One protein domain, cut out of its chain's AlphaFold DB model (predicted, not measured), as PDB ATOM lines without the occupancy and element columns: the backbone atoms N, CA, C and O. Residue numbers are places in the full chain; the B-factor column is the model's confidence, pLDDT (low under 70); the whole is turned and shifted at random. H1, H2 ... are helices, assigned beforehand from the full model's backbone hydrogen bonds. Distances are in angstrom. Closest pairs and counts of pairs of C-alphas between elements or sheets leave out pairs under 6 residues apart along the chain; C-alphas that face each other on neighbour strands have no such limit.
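AT A GLANCE: This is residues 59 to 91 and 121 to 190 of the 950 residues of an uncharacterized protein of Ascosphaera apis ARSEF 7405 (UniProt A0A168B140). Two long helices, H3 and H4, lie side by side and run opposite ways as a helical hairpin, and a third long helix, H1, packs on H4 with the second half of its length, shifted toward the end of the hairpin away from its loop. The short helix H2 packs on H1, and residues 158 to 165, of which 158 is the last of H3 and the others belong to the loop of the hairpin, stick out at one end of the longest axis. The printed part has 103 residues with four named helices, in the order H1, H2, H3, H4, and no named strand; the class is all helix. The whole is compact, with a radius of gyration of the C-alphas of 14.6 A, yet elongated in outline, spanning 52 by 29 by 18 A.

HOW THE PARTS SIT: H1, residues 59 to 79, has a kink of 25 degrees near residue 73. With residues 65 to 72 alone it touches H2, residues 123 to 128; the closest C-alphas are those of Leu 68 and Val 127, 6.6 A apart, and the two run opposite ways at a steep tilt of 44 degrees. H3, residues 135 to 158, is close to H1 but not clearly touching, with the C-alphas of Leu 68 and Phe 135 closest at 7.8 A. H2 and H3 form a helical hairpin and only just touch, with 3 pairs of C-alphas within 8 A, the closest those of Ile 123 and Asp 141 at 6.9 A. H4, residues 170 to 190, touches H3 with residues 170 to 177 alone, meeting residues 146 to 157 of H3; the closest C-alphas, of Arg 153 and Leu 170, are 5.9 A apart. H3 and H4, also a helical hairpin, run opposite ways at a shallow tilt of 9 degrees. Residues 71 to 79 of H1 touch H4, closest at the C-alphas of Tyr 78 and Leu 180, 6.2 A apart; H1 and H4 run opposite ways at a shallow tilt of 32 degrees, only just short of steep. H2 and H4 are apart. Every O i to N i+4 pair is within hydrogen-bond range in H2, H3 and H4, and 15 of 17 are in H1.

IN THESE COORDINATES: H1 begins at C-alpha 59 (181.046, 170.930, 156.017) and is 29.8 A long from first to last C-alpha. H2 has 6 residues. H3, the longest helix with 24 residues, measures 34.4 A and begins at C-alpha 135 (169.451, 162.615, 149.649). H4 measures 30.3 A and ends at C-alpha 190 (176.693, 161.402, 138.275).

THE WHOLE: The two C-alphas farthest apart are those of Ser 59 and Gly 160, at 52.1 A. Residues 92 to 120 are not printed, and C-alphas 91 and 121 are 7.2 A apart across this cut, which lies in the link from H1 to H2. The link from H2 to H3 is short, and that from H3 to H4, of 11 residues, is long. The mean pLDDT of the printed part is 79.6; residue 81, residues 90 to 91 and residues 160 to 168 are under 70.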
ATOM      1  N   SER A  59     180.444 170.781 157.355       71.75
ATOM      2  CA  SER A  59     181.046 170.930 156.017       71.75
ATOM      3  C   SER A  59     180.396 169.998 154.987       71.75
ATOM      4  O   SER A  59     180.080 170.418 153.873       71.75
ATOM      5  N   LEU A  60     180.114 168.742 155.362       73.56
ATOM      6  CA  LEU A  60     179.386 167.813 154.493       73.56
ATOM      7  C   LEU A  60     177.926 168.242 154.320       73.56
ATOM      8  O   LEU A  60     177.391 168.126 153.217       73.56
ATOM      9  N   LYS A  61     177.299 168.806 155.363       79.19
ATOM     10  CA  LYS A  61     175.954 169.374 155.251       79.19
ATOM     11  C   LYS A  61     175.895 170.586 154.316       79.19
ATOM     12  O   LYS A  61     175.014 170.621 153.467       79.19
ATOM     13  N   GLU A  62     176.830 171.532 154.397       80.88
ATOM     14  CA  GLU A  62     176.856 172.695 153.494       80.88
ATOM     15  C   GLU A  62     177.010 172.269 152.023       80.88
ATOM     16  O   GLU A  62     176.260 172.726 151.156       80.88
ATOM     17  N   LYS A  63     177.913 171.317 151.746       81.31
ATOM     18  CA  LYS A  63     178.067 170.704 150.418       81.31
ATOM     19  C   LYS A  63     176.790 169.983 149.942       81.31
ATOM     20  O   LYS A  63     176.423 170.088 148.768       81.31
ATOM     21  N   LEU A  64     176.101 169.266 150.835       82.94
ATOM     22  CA  LEU A  64     174.829 168.592 150.546       82.94
ATOM     23  C   LEU A  64     173.707 169.600 150.266       82.94
ATOM     24  O   LEU A  64     172.989 169.437 149.283       82.94
ATOM     25  N   ASP A  65     173.586 170.664 151.060       83.44
ATOM     26  CA  ASP A  65     172.594 171.723 150.862       83.44
ATOM     27  C   ASP A  65     172.843 172.488 149.553       83.44
ATOM     28  O   ASP A  65     171.888 172.845 148.862       83.44
ATOM     29  N   ALA A  66     174.104 172.716 149.169       85.50
ATOM     30  CA  ALA A  66     174.457 173.274 147.862       85.50
ATOM     31  C   ALA A  66     174.043 172.338 146.709       85.50
ATOM     32  O   ALA A  66     173.384 172.776 145.766       85.50
ATOM     33  N   SER A  67     174.343 171.041 146.827       84.94
ATOM     34  CA  SER A  67     173.975 170.021 145.832       84.94
ATOM     35  C   SER A  67     172.456 169.842 145.707       84.94
ATOM     36  O   SER A  67     171.927 169.705 144.608       84.94
ATOM     37  N   LEU A  68     171.715 169.888 146.821       85.69
ATOM     38  CA  LEU A  68     170.251 169.846 146.806       85.69
ATOM     39  C   LEU A  68     169.646 171.109 146.184       85.69
ATOM     40  O   LEU A  68     168.623 171.003 145.512       85.69
ATOM     41  N   LYS A  69     170.267 172.285 146.344       86.00
ATOM     42  CA  LYS A  69     169.838 173.528 145.676       86.00
ATOM     43  C   LYS A  69     170.115 173.495 144.169       86.00
ATOM     44  O   LYS A  69     169.266 173.949 143.403       86.00
ATOM     45  N   GLU A  70     171.235 172.917 143.731       86.31
ATOM     46  CA  GLU A  70     171.506 172.663 142.307       86.31
ATOM     47  C   GLU A  70     170.489 171.673 141.719       86.31
ATOM     48  O   GLU A  70     169.809 171.993 140.741       86.31
ATOM     49  N   LEU A  71     170.309 170.510 142.356       85.81
ATOM     50  CA  LEU A  71     169.326 169.505 141.954       85.81
ATOM     51  C   LEU A  71     167.913 170.097 141.898       85.81
ATOM     52  O   LEU A  71     167.213 169.924 140.905       85.81
ATOM     53  N   PHE A  72     167.492 170.845 142.917       86.12
ATOM     54  CA  PHE A  72     166.193 171.516 142.935       86.12
ATOM     55  C   PHE A  72     166.044 172.521 141.781       86.12
ATOM     56  O   PHE A  72     165.017 172.527 141.101       86.12
ATOM     57  N   SER A  73     167.091 173.302 141.491       85.94
ATOM     58  CA  SER A  73     167.128 174.232 140.351       85.94
ATOM     59  C   SER A  73     167.013 173.512 139.004       85.94
ATOM     60  O   SER A  73     166.358 174.019 138.096       85.94
ATOM     61  N   LEU A  74     167.589 172.312 138.873       84.50
ATOM     62  CA  LEU A  74     167.409 171.449 137.704       84.50
ATOM     63  C   LEU A  74     165.961 170.946 137.610       84.50
ATOM     64  O   LEU A  74     165.349 171.067 136.547       84.50
ATOM     65  N   LEU A  75     165.400 170.426 138.708       84.75
ATOM     66  CA  LEU A  75     164.069 169.805 138.746       84.75
ATOM     67  C   LEU A  75     162.917 170.793 138.517       84.75
ATOM     68  O   LEU A  75     161.931 170.398 137.897       84.75
ATOM     69  N   ILE A  76     163.046 172.066 138.920       86.31
ATOM     70  CA  ILE A  76     162.060 173.122 138.611       86.31
ATOM     71  C   ILE A  76     161.730 173.153 137.109       86.31
ATOM     72  O   ILE A  76     160.560 173.230 136.736       86.31
ATOM     73  N   ASN A  77     162.736 173.008 136.237       82.50
ATOM     74  CA  ASN A  77     162.542 173.036 134.780       82.50
ATOM     75  C   ASN A  77     161.662 171.883 134.258       82.50
ATOM     76  O   ASN A  77     161.105 171.983 133.163       82.50
ATOM     77  N   TYR A  78     161.510 170.808 135.036       78.62
ATOM     78  CA  TYR A  78     160.706 169.632 134.706       78.62
ATOM     79  C   TYR A  78     159.354 169.578 135.445       78.62
ATOM     80  O   TYR A  78     158.515 168.753 135.086       78.62
ATOM     81  N   ASP A  79     159.111 170.459 136.425       81.75
ATOM     82  CA  ASP A  79     157.913 170.446 137.288       81.75
ATOM     83  C   ASP A  79     156.854 171.519 136.937       81.75
ATOM     84  O   ASP A  79     155.806 171.598 137.575       81.75
ATOM     85  N   ASN A  80     157.095 172.318 135.888       73.25
ATOM     86  CA  ASN A  80     156.284 173.483 135.478       73.25
ATOM     87  C   ASN A  80     154.755 173.261 135.383       73.25
ATOM     88  O   ASN A  80     153.999 174.206 135.589       73.25
ATOM     89  N   ASP A  81     154.313 172.036 135.080       66.81
ATOM     90  CA  ASP A  81     152.905 171.670 134.851       66.81
ATOM     91  C   ASP A  81     152.346 170.665 135.888       66.81
ATOM     92  O   ASP A  81     151.209 170.202 135.745       66.81
ATOM     93  N   VAL A  82     153.168 170.204 136.839       74.81
ATOM     94  CA  VAL A  82     152.856 169.042 137.702       74.81
ATOM     95  C   VAL A  82     152.899 169.392 139.190       74.81
ATOM     96  O   VAL A  82     152.200 168.748 139.971       74.81
ATOM     97  N   ASP A  83     153.637 170.442 139.566       81.81
ATOM     98  CA  ASP A  83     153.688 171.009 140.918       81.81
ATOM     99  C   ASP A  83     154.060 169.995 142.024       81.81
ATOM    100  O   ASP A  83     153.692 170.165 143.190       81.81
ATOM    101  N   VAL A  84     154.833 168.950 141.704       83.50
ATOM    102  CA  VAL A  84     155.314 167.948 142.674       83.50
ATOM    103  C   VAL A  84     156.146 168.614 143.770       83.50
ATOM    104  O   VAL A  84     155.989 168.305 144.946       83.50
ATOM    105  N   LEU A  85     156.999 169.575 143.406       83.94
ATOM    106  CA  LEU A  85     157.894 170.275 144.330       83.94
ATOM    107  C   LEU A  85     157.154 171.264 145.249       83.94
ATOM    108  O   LEU A  85     157.645 171.578 146.338       83.94
ATOM    109  N   LYS A  86     155.976 171.726 144.809       84.31
ATOM    110  CA  LYS A  86     155.063 172.629 145.535       84.31
ATOM    111  C   LYS A  86     153.931 171.882 146.249       84.31
ATOM    112  O   LYS A  86     153.155 172.500 146.972       84.31
ATOM    113  N   THR A  87     153.811 170.572 146.039       83.06
ATOM    114  CA  THR A  87     152.783 169.748 146.676       83.06
ATOM    115  C   THR A  87     153.028 169.724 148.188       83.06
ATOM    116  O   THR A  87     154.165 169.491 148.610       83.06
ATOM    117  N   PRO A  88     151.999 169.972 149.019       82.12
ATOM    118  CA  PRO A  88     152.147 169.903 150.464       82.12
ATOM    119  C   PRO A  88     152.404 168.456 150.884       82.12
ATOM    120  O   PRO A  88     151.632 167.550 150.558       82.12
ATOM    121  N   LEU A  89     153.498 168.239 151.607       80.94
ATOM    122  CA  LEU A  89     153.810 166.940 152.183       80.94
ATOM    123  C   LEU A  89     152.907 166.697 153.403       80.94
ATOM    124  O   LEU A  89     152.579 167.645 154.125       80.94
ATOM    125  N   PRO A  90     152.511 165.442 153.678       69.81
ATOM    126  CA  PRO A  90     151.860 165.111 154.936       69.81
ATOM    127  C   PRO A  90     152.841 165.393 156.079       69.81
ATOM    128  O   PRO A  90     153.986 164.938 156.049       69.81
ATOM    129  N   ALA A  91     152.400 166.154 157.083       52.94
ATOM    130  CA  ALA A  91     153.194 166.380 158.286       52.94
ATOM    131  C   ALA A  91     153.491 165.029 158.955       52.94
ATOM    132  O   ALA A  91     152.592 164.205 159.125       52.94
ATOM    133  N   GLU A 121     154.472 172.189 154.645       77.12
ATOM    134  CA  GLU A 121     155.846 171.801 154.316       77.12
ATOM    135  C   GLU A 121     155.905 171.226 152.899       77.12
ATOM    136  O   GLU A 121     155.565 170.071 152.659       77.12
ATOM    137  N   THR A 122     156.330 172.044 151.942       85.50
ATOM    138  CA  THR A 122     156.628 171.603 150.574       85.50
ATOM    139  C   THR A 122     158.085 171.151 150.463       85.50
ATOM    140  O   THR A 122     158.940 171.546 151.265       85.50
ATOM    141  N   ILE A 123     158.399 170.368 149.426       84.25
ATOM    142  CA  ILE A 123     159.784 169.989 149.105       84.25
ATOM    143  C   ILE A 123     160.634 171.251 148.898       84.25
ATOM    144  O   ILE A 123     161.741 171.332 149.430       84.25
ATOM    145  N   GLN A 124     160.085 172.256 148.204       85.38
ATOM    146  CA  GLN A 124     160.698 173.572 148.030       85.38
ATOM    147  C   GLN A 124     161.100 174.210 149.370       85.38
ATOM    148  O   GLN A 124     162.266 174.569 149.554       85.38
ATOM    149  N   THR A 125     160.172 174.311 150.328       85.06
ATOM    150  CA  THR A 125     160.450 174.895 151.649       85.06
ATOM    151  C   THR A 125     161.526 174.100 152.395       85.06
ATOM    152  O   THR A 125     162.435 174.704 152.966       85.06
ATOM    153  N   LYS A 126     161.487 172.758 152.356       83.75
ATOM    154  CA  LYS A 126     162.489 171.900 153.018       83.75
ATOM    155  C   LYS A 126     163.901 172.017 152.415       83.75
ATOM    156  O   LYS A 126     164.864 172.017 153.180       83.75
ATOM    157  N   VAL A 127     164.044 172.167 151.088       86.06
ATOM    158  CA  VAL A 127     165.356 172.413 150.440       86.06
ATOM    159  C   VAL A 127     165.911 173.783 150.837       86.06
ATOM    160  O   VAL A 127     167.058 173.878 151.272       86.06
ATOM    161  N   PHE A 128     165.117 174.855 150.735       83.50
ATOM    162  CA  PHE A 128     165.612 176.202 151.051       83.50
ATOM    163  C   PHE A 128     165.935 176.410 152.539       83.50
ATOM    164  O   PHE A 128     166.827 177.194 152.855       83.50
ATOM    165  N   THR A 129     165.275 175.679 153.444       84.31
ATOM    166  CA  THR A 129     165.536 175.717 154.897       84.31
ATOM    167  C   THR A 129     166.603 174.726 155.383       84.31
ATOM    168  O   THR A 129     166.828 174.642 156.589       84.31
ATOM    169  N   GLY A 130     167.268 173.977 154.492       81.38
ATOM    170  CA  GLY A 130     168.341 173.040 154.869       81.38
ATOM    171  C   GLY A 130     167.873 171.915 155.802       81.38
ATOM    172  O   GLY A 130     168.607 171.478 156.691       81.38
ATOM    173  N   ARG A 131     166.614 171.472 155.670       83.56
ATOM    174  CA  ARG A 131     166.007 170.464 156.562       83.56
ATOM    175  C   ARG A 131     166.330 169.018 156.180       83.56
ATOM    176  O   ARG A 131     166.128 168.119 156.992       83.56
ATOM    177  N   TYR A 132     166.842 168.785 154.975       85.06
ATOM    178  CA  TYR A 132     167.274 167.459 154.541       85.06
ATOM    179  C   TYR A 132     168.666 167.136 155.087       85.06
ATOM    180  O   TYR A 132     169.621 167.867 154.852       85.06
ATOM    181  N   ASN A 133     168.791 166.006 155.782       82.44
ATOM    182  CA  ASN A 133     170.077 165.508 156.292       82.44
ATOM    183  C   ASN A 133     170.647 164.360 155.427       82.44
ATOM    184  O   ASN A 133     171.684 163.791 155.753       82.44
ATOM    185  N   SER A 134     169.950 163.987 154.345       83.44
ATOM    186  CA  SER A 134     170.363 162.961 153.376       83.44
ATOM    187  C   SER A 134     169.544 163.059 152.083       83.44
ATOM    188  O   SER A 134     168.330 163.278 152.136       83.44
ATOM    189  N   PHE A 135     170.161 162.785 150.927       82.06
ATOM    190  CA  PHE A 135     169.451 162.615 149.649       82.06
ATOM    191  C   PHE A 135     168.319 161.574 149.726       82.06
ATOM    192  O   PHE A 135     167.292 161.737 149.075       82.06
ATOM    193  N   GLN A 136     168.451 160.542 150.569       84.19
ATOM    194  CA  GLN A 136     167.408 159.525 150.737       84.19
ATOM    195  C   GLN A 136     166.115 160.104 151.341       84.19
ATOM    196  O   GLN A 136     165.025 159.670 150.973       84.19
ATOM    197  N   SER A 137     166.222 161.107 152.222       85.00
ATOM    198  CA  SER A 137     165.053 161.805 152.785       85.00
ATOM    199  C   SER A 137     164.371 162.723 151.763       85.00
ATOM    200  O   SER A 137     163.145 162.755 151.700       85.00
ATOM    201  N   PHE A 138     165.145 163.365 150.880       86.31
ATOM    202  CA  PHE A 138     164.614 164.110 149.732       86.31
ATOM    203  C   PHE A 138     163.885 163.190 148.736       86.31
ATOM    204  O   PHE A 138     162.791 163.513 148.282       86.31
ATOM    205  N   ILE A 139     164.449 162.014 148.434       86.88
ATOM    206  CA  ILE A 139     163.819 161.013 147.557       86.88
ATOM    207  C   ILE A 139     162.509 160.480 148.157       86.88
ATOM    208  O   ILE A 139     161.545 160.294 147.420       86.88
ATOM    209  N   ALA A 140     162.453 160.254 149.474       85.94
ATOM    210  CA  ALA A 140     161.239 159.787 150.146       85.94
ATOM    211  C   ALA A 140     160.101 160.823 150.088       85.94
ATOM    212  O   ALA A 140     158.982 160.473 149.712       85.94
ATOM    213  N   ASP A 141     160.396 162.096 150.380       86.12
ATOM    214  CA  ASP A 141     159.429 163.195 150.243       86.12
ATOM    215  C   ASP A 141     158.973 163.372 148.780       86.12
ATOM    216  O   ASP A 141     157.792 163.601 148.518       86.12
ATOM    217  N   LEU A 142     159.882 163.210 147.812       88.00
ATOM    218  CA  LEU A 142     159.575 163.294 146.382       88.00
ATOM    219  C   LEU A 142     158.674 162.151 145.894       88.00
ATOM    220  O   LEU A 142     157.707 162.398 145.170       88.00
ATOM    221  N   ASP A 143     158.960 160.911 146.299       86.75
ATOM    222  CA  ASP A 143     158.102 159.764 146.002       86.75
ATOM    223  C   ASP A 143     156.712 159.984 146.632       86.75
ATOM    224  O   ASP A 143     155.704 159.853 145.930       86.75
ATOM    225  N   ALA A 144     156.637 160.426 147.896       87.00
ATOM    226  CA  ALA A 144     155.380 160.750 148.573       87.00
ATOM    227  C   ALA A 144     154.571 161.821 147.815       87.00
ATOM    228  O   ALA A 144     153.424 161.562 147.438       87.00
ATOM    229  N   ALA A 145     155.174 162.968 147.488       86.31
ATOM    230  CA  ALA A 145     154.540 164.016 146.687       86.31
ATOM    231  C   ALA A 145     154.055 163.493 145.322       86.31
ATOM    232  O   ALA A 145     152.932 163.790 144.910       86.31
ATOM    233  N   SER A 146     154.834 162.642 144.646       85.81
ATOM    234  CA  SER A 146     154.430 162.057 143.361       85.81
ATOM    235  C   SER A 146     153.197 161.144 143.479       85.81
ATOM    236  O   SER A 146     152.324 161.171 142.601       85.81
ATOM    237  N   THR A 147     153.058 160.393 144.582       85.19
ATOM    238  CA  THR A 147     151.847 159.594 144.849       85.19
ATOM    239  C   THR A 147     150.643 160.476 145.172       85.19
ATOM    240  O   THR A 147     149.532 160.175 144.745       85.19
ATOM    241  N   ILE A 148     150.850 161.605 145.855       84.75
ATOM    242  CA  ILE A 148     149.788 162.566 146.175       84.75
ATOM    243  C   ILE A 148     149.277 163.243 144.899       84.75
ATOM    244  O   ILE A 148     148.072 163.238 144.658       84.75
ATOM    245  N   VAL A 149     150.158 163.743 144.024       84.75
ATOM    246  CA  VAL A 149     149.750 164.363 142.749       84.75
ATOM    247  C   VAL A 149     149.021 163.367 141.840       84.75
ATOM    248  O   VAL A 149     147.969 163.691 141.285       84.75
ATOM    249  N   THR A 150     149.530 162.137 141.706       84.38
ATOM    250  CA  THR A 150     148.889 161.111 140.861       84.38
ATOM    251  C   THR A 150     147.536 160.656 141.416       84.38
ATOM    252  O   THR A 150     146.576 160.560 140.648       84.38
ATOM    253  N   ASN A 151     147.400 160.471 142.736       84.19
ATOM    254  CA  ASN A 151     146.114 160.164 143.369       84.19
ATOM    255  C   ASN A 151     145.123 161.337 143.287       84.19
ATOM    256  O   ASN A 151     143.956 161.117 142.967       84.19
ATOM    257  N   ASN A 152     145.571 162.581 143.475       83.00
ATOM    258  CA  ASN A 152     144.734 163.772 143.301       83.00
ATOM    259  C   ASN A 152     144.230 163.902 141.856       83.00
ATOM    260  O   ASN A 152     143.064 164.236 141.634       83.00
ATOM    261  N   ARG A 153     145.065 163.588 140.854       83.38
ATOM    262  CA  ARG A 153     144.640 163.580 139.446       83.38
ATOM    263  C   ARG A 153     143.650 162.447 139.155       83.38
ATOM    264  O   ARG A 153     142.631 162.702 138.516       83.38
ATOM    265  N   ARG A 154     143.889 161.244 139.696       83.50
ATOM    266  CA  ARG A 154     142.976 160.085 139.615       83.50
ATOM    267  C   ARG A 154     141.614 160.394 140.247       83.50
ATOM    268  O   ARG A 154     140.583 160.036 139.689       83.50
ATOM    269  N   ALA A 155     141.597 161.106 141.374       81.19
ATOM    270  CA  ALA A 155     140.373 161.552 142.033       81.19
ATOM    271  C   ALA A 155     139.596 162.585 141.196       81.19
ATOM    272  O   ALA A 155     138.381 162.463 141.074       81.19
ATOM    273  N   GLN A 156     140.272 163.559 140.570       76.06
ATOM    274  CA  GLN A 156     139.628 164.535 139.672       76.06
ATOM    275  C   GLN A 156     138.994 163.879 138.434       76.06
ATOM    276  O   GLN A 156     137.909 164.281 138.016       76.06
ATOM    277  N   GLU A 157     139.662 162.879 137.858       73.75
ATOM    278  CA  GLU A 157     139.180 162.125 136.696       73.75
ATOM    279  C   GLU A 157     137.979 161.234 137.067       73.75
ATOM    280  O   GLU A 157     136.930 161.306 136.427       73.75
ATOM    281  N   ASN A 158     138.068 160.501 138.185       74.19
ATOM    282  CA  ASN A 158     136.961 159.702 138.725       74.19
ATOM    283  C   ASN A 158     135.760 160.548 139.192       74.19
ATOM    284  O   ASN A 158     134.633 160.061 139.183       74.19
ATOM    285  N   ALA A 159     135.969 161.812 139.576       74.81
ATOM    286  CA  ALA A 159     134.904 162.744 139.959       74.81
ATOM    287  C   ALA A 159     134.085 163.282 138.765       74.81
ATOM    288  O   ALA A 159     133.327 164.239 138.922       74.81
ATOM    289  N   GLY A 160     134.246 162.720 137.560       55.50
ATOM    290  CA  GLY A 160     133.467 163.091 136.375       55.50
ATOM    291  C   GLY A 160     133.752 164.502 135.849       55.50
ATOM    292  O   GLY A 160     132.990 165.023 135.036       55.50
ATOM    293  N   THR A 161     134.839 165.139 136.298       58.03
ATOM    294  CA  THR A 161     135.227 166.465 135.809       58.03
ATOM    295  C   THR A 161     135.759 166.327 134.388       58.03
ATOM    296  O   THR A 161     136.866 165.830 134.184       58.03
ATOM    297  N   ALA A 162     134.970 166.771 133.404       51.72
ATOM    298  CA  ALA A 162     135.333 166.707 131.991       51.72
ATOM    299  C   ALA A 162     136.745 167.284 131.736       51.72
ATOM    300  O   ALA A 162     137.116 168.283 132.367       51.72
ATOM    301  N   PRO A 163     137.541 166.685 130.826       54.31
ATOM    302  CA  PRO A 163     138.941 167.049 130.627       54.31
ATOM    303  C   PRO A 163     139.085 168.503 130.159       54.31
ATOM    304  O   PRO A 163     138.903 168.833 128.989       54.31
ATOM    305  N   GLN A 164     139.427 169.375 131.111       53.62
ATOM    306  CA  GLN A 164     139.700 170.795 130.898       53.62
ATOM    307  C   GLN A 164     140.833 170.965 129.867       53.62
ATOM    308  O   GLN A 164     141.939 170.467 130.117       53.62
ATOM    309  N   PRO A 165     140.606 171.663 128.737       45.56
ATOM    310  CA  PRO A 165     141.625 171.831 127.708       45.56
ATOM    311  C   PRO A 165     142.830 172.587 128.281       45.56
ATOM    312  O   PRO A 165     142.702 173.718 128.741       45.56
ATOM    313  N   GLY A 166     143.998 171.940 128.265       58.66
ATOM    314  CA  GLY A 166     145.252 172.484 128.799       58.66
ATOM    315  C   GLY A 166     145.717 171.901 130.139       58.66
ATOM    316  O   GLY A 166     146.839 172.193 130.537       58.66
ATOM    317  N   LYS A 167     144.936 171.050 130.828       65.44
ATOM    318  CA  LYS A 167     145.434 170.309 132.010       65.44
ATOM    319  C   LYS A 167     145.975 168.925 131.607       65.44
ATOM    320  O   LYS A 167     145.248 168.198 130.929       65.44
ATOM    321  N   PRO A 168     147.185 168.512 132.041       69.06
ATOM    322  CA  PRO A 168     147.795 167.241 131.628       69.06
ATOM    323  C   PRO A 168     146.937 166.034 132.027       69.06
ATOM    324  O   PRO A 168     146.309 166.044 133.093       69.06
ATOM    325  N   THR A 169     146.886 164.990 131.195       78.75
ATOM    326  CA  THR A 169     146.143 163.761 131.533       78.75
ATOM    327  C   THR A 169     146.796 163.038 132.714       78.75
ATOM    328  O   THR A 169     147.960 163.288 133.038       78.75
ATOM    329  N   LEU A 170     146.084 162.109 133.361       78.56
ATOM    330  CA  LEU A 170     146.681 161.253 134.392       78.56
ATOM    331  C   LEU A 170     147.916 160.504 133.862       78.56
ATOM    332  O   LEU A 170     148.932 160.423 134.554       78.56
ATOM    333  N   GLN A 171     147.881 160.041 132.609       77.31
ATOM    334  CA  GLN A 171     149.033 159.392 131.990       77.31
ATOM    335  C   GLN A 171     150.197 160.369 131.758       77.31
ATOM    336  O   GLN A 171     151.346 159.980 131.953       77.31
ATOM    337  N   ASP A 172     149.940 161.627 131.389       80.06
ATOM    338  CA  ASP A 172     150.993 162.645 131.243       80.06
ATOM    339  C   ASP A 172     151.639 162.993 132.582       80.06
ATOM    340  O   ASP A 172     152.862 163.099 132.654       80.06
ATOM    341  N   VAL A 173     150.841 163.108 133.649       81.00
ATOM    342  CA  VAL A 173     151.335 163.290 135.022       81.00
ATOM    343  C   VAL A 173     152.251 162.124 135.410       81.00
ATOM    344  O   VAL A 173     153.385 162.368 135.809       81.00
ATOM    345  N   ILE A 174     151.825 160.872 135.207       81.38
ATOM    346  CA  ILE A 174     152.637 159.669 135.490       81.38
ATOM    347  C   ILE A 174     153.918 159.623 134.636       81.38
ATOM    348  O   ILE A 174     154.990 159.265 135.126       81.38
ATOM    349  N   ASN A 175     153.843 160.006 133.357       81.06
ATOM    350  CA  ASN A 175     155.017 160.071 132.484       81.06
ATOM    351  C   ASN A 175     156.014 161.139 132.978       81.06
ATOM    352  O   ASN A 175     157.220 160.900 132.984       81.06
ATOM    353  N   ARG A 176     155.517 162.308 133.407       81.00
ATOM    354  CA  ARG A 176     156.325 163.448 133.863       81.00
ATOM    355  C   ARG A 176     156.947 163.213 135.239       81.00
ATOM    356  O   ARG A 176     158.140 163.464 135.384       81.00
ATOM    357  N   THR A 177     156.222 162.638 136.202       82.12
ATOM    358  CA  THR A 177     156.819 162.224 137.486       82.12
ATOM    359  C   THR A 177     157.897 161.156 137.278       82.12
ATOM    360  O   THR A 177     158.952 161.235 137.902       82.12
ATOM    361  N   ARG A 178     157.714 160.215 136.334       79.69
ATOM    362  CA  ARG A 178     158.756 159.237 135.959       79.69
ATOM    363  C   ARG A 178     159.975 159.885 135.289       79.69
ATOM    364  O   ARG A 178     161.089 159.421 135.516       79.69
ATOM    365  N   ILE A 179     159.800 160.946 134.495       82.44
ATOM    366  CA  ILE A 179     160.910 161.736 133.927       82.44
ATOM    367  C   ILE A 179     161.666 162.471 135.040       82.44
ATOM    368  O   ILE A 179     162.879 162.311 135.148       82.44
ATOM    369  N   LEU A 180     160.955 163.197 135.907       84.25
ATOM    370  CA  LEU A 180     161.520 163.913 137.054       84.25
ATOM    371  C   LEU A 180     162.315 162.950 137.953       84.25
ATOM    372  O   LEU A 180     163.484 163.200 138.250       84.25
ATOM    373  N   ARG A 181     161.739 161.786 138.282       84.62
ATOM    374  CA  ARG A 181     162.417 160.729 139.039       84.62
ATOM    375  C   ARG A 181     163.690 160.234 138.346       84.62
ATOM    376  O   ARG A 181     164.731 160.156 138.990       84.62
ATOM    377  N   LYS A 182     163.649 159.984 137.031       84.75
ATOM    378  CA  LYS A 182     164.842 159.597 136.258       84.75
ATOM    379  C   LYS A 182     165.922 160.680 136.222       84.75
ATOM    380  O   LYS A 182     167.094 160.324 136.162       84.75
ATOM    381  N   HIS A 183     165.571 161.965 136.291       82.25
ATOM    382  CA  HIS A 183     166.562 163.035 136.447       82.25
ATOM    383  C   HIS A 183     167.214 163.026 137.838       82.25
ATOM    384  O   HIS A 183     168.427 163.201 137.916       82.25
ATOM    385  N   VAL A 184     166.466 162.733 138.911       85.25
ATOM    386  CA  VAL A 184     167.043 162.534 140.259       85.25
ATOM    387  C   VAL A 184     167.971 161.323 140.294       85.25
ATOM    388  O   VAL A 184     169.116 161.449 140.722       85.25
ATOM    389  N   ASP A 185     167.519 160.170 139.792       82.88
ATOM    390  CA  ASP A 185     168.333 158.951 139.760       82.88
ATOM    391  C   ASP A 185     169.596 159.150 138.882       82.88
ATOM    392  O   ASP A 185     170.683 158.708 139.248       82.88
ATOM    393  N   ASN A 186     169.501 159.880 137.758       83.12
ATOM    394  CA  ASN A 186     170.654 160.202 136.903       83.12
ATOM    395  C   ASN A 186     171.627 161.208 137.540       83.12
ATOM    396  O   ASN A 186     172.835 161.054 137.374       83.12
ATOM    397  N   TYR A 187     171.125 162.205 138.277       83.12
ATOM    398  CA  TYR A 187     171.964 163.122 139.050       83.12
ATOM    399  C   TYR A 187     172.704 162.357 140.155       83.12
ATOM    400  O   TYR A 187     173.922 162.449 140.240       83.12
ATOM    401  N   MET A 188     172.012 161.501 140.918       80.19
ATOM    402  CA  MET A 188     172.629 160.630 141.933       80.19
ATOM    403  C   MET A 188     173.712 159.701 141.356       80.19
ATOM    404  O   MET A 188     174.729 159.484 142.005       80.19
ATOM    405  N   LEU A 189     173.530 159.190 140.131       74.88
ATOM    406  CA  LEU A 189     174.531 158.378 139.423       74.88
ATOM    407  C   LEU A 189     175.745 159.176 138.910       74.88
ATOM    408  O   LEU A 189     176.768 158.572 138.594       74.88
ATOM    409  N   ARG A 190     175.641 160.507 138.798       72.31
ATOM    410  CA  ARG A 190     176.693 161.402 138.275       72.31
ATOM    411  C   ARG A 190     177.374 162.271 139.332       72.31
ATOM    412  O   ARG A 190     178.418 162.845 139.038       72.31
TER     413      ARG A 190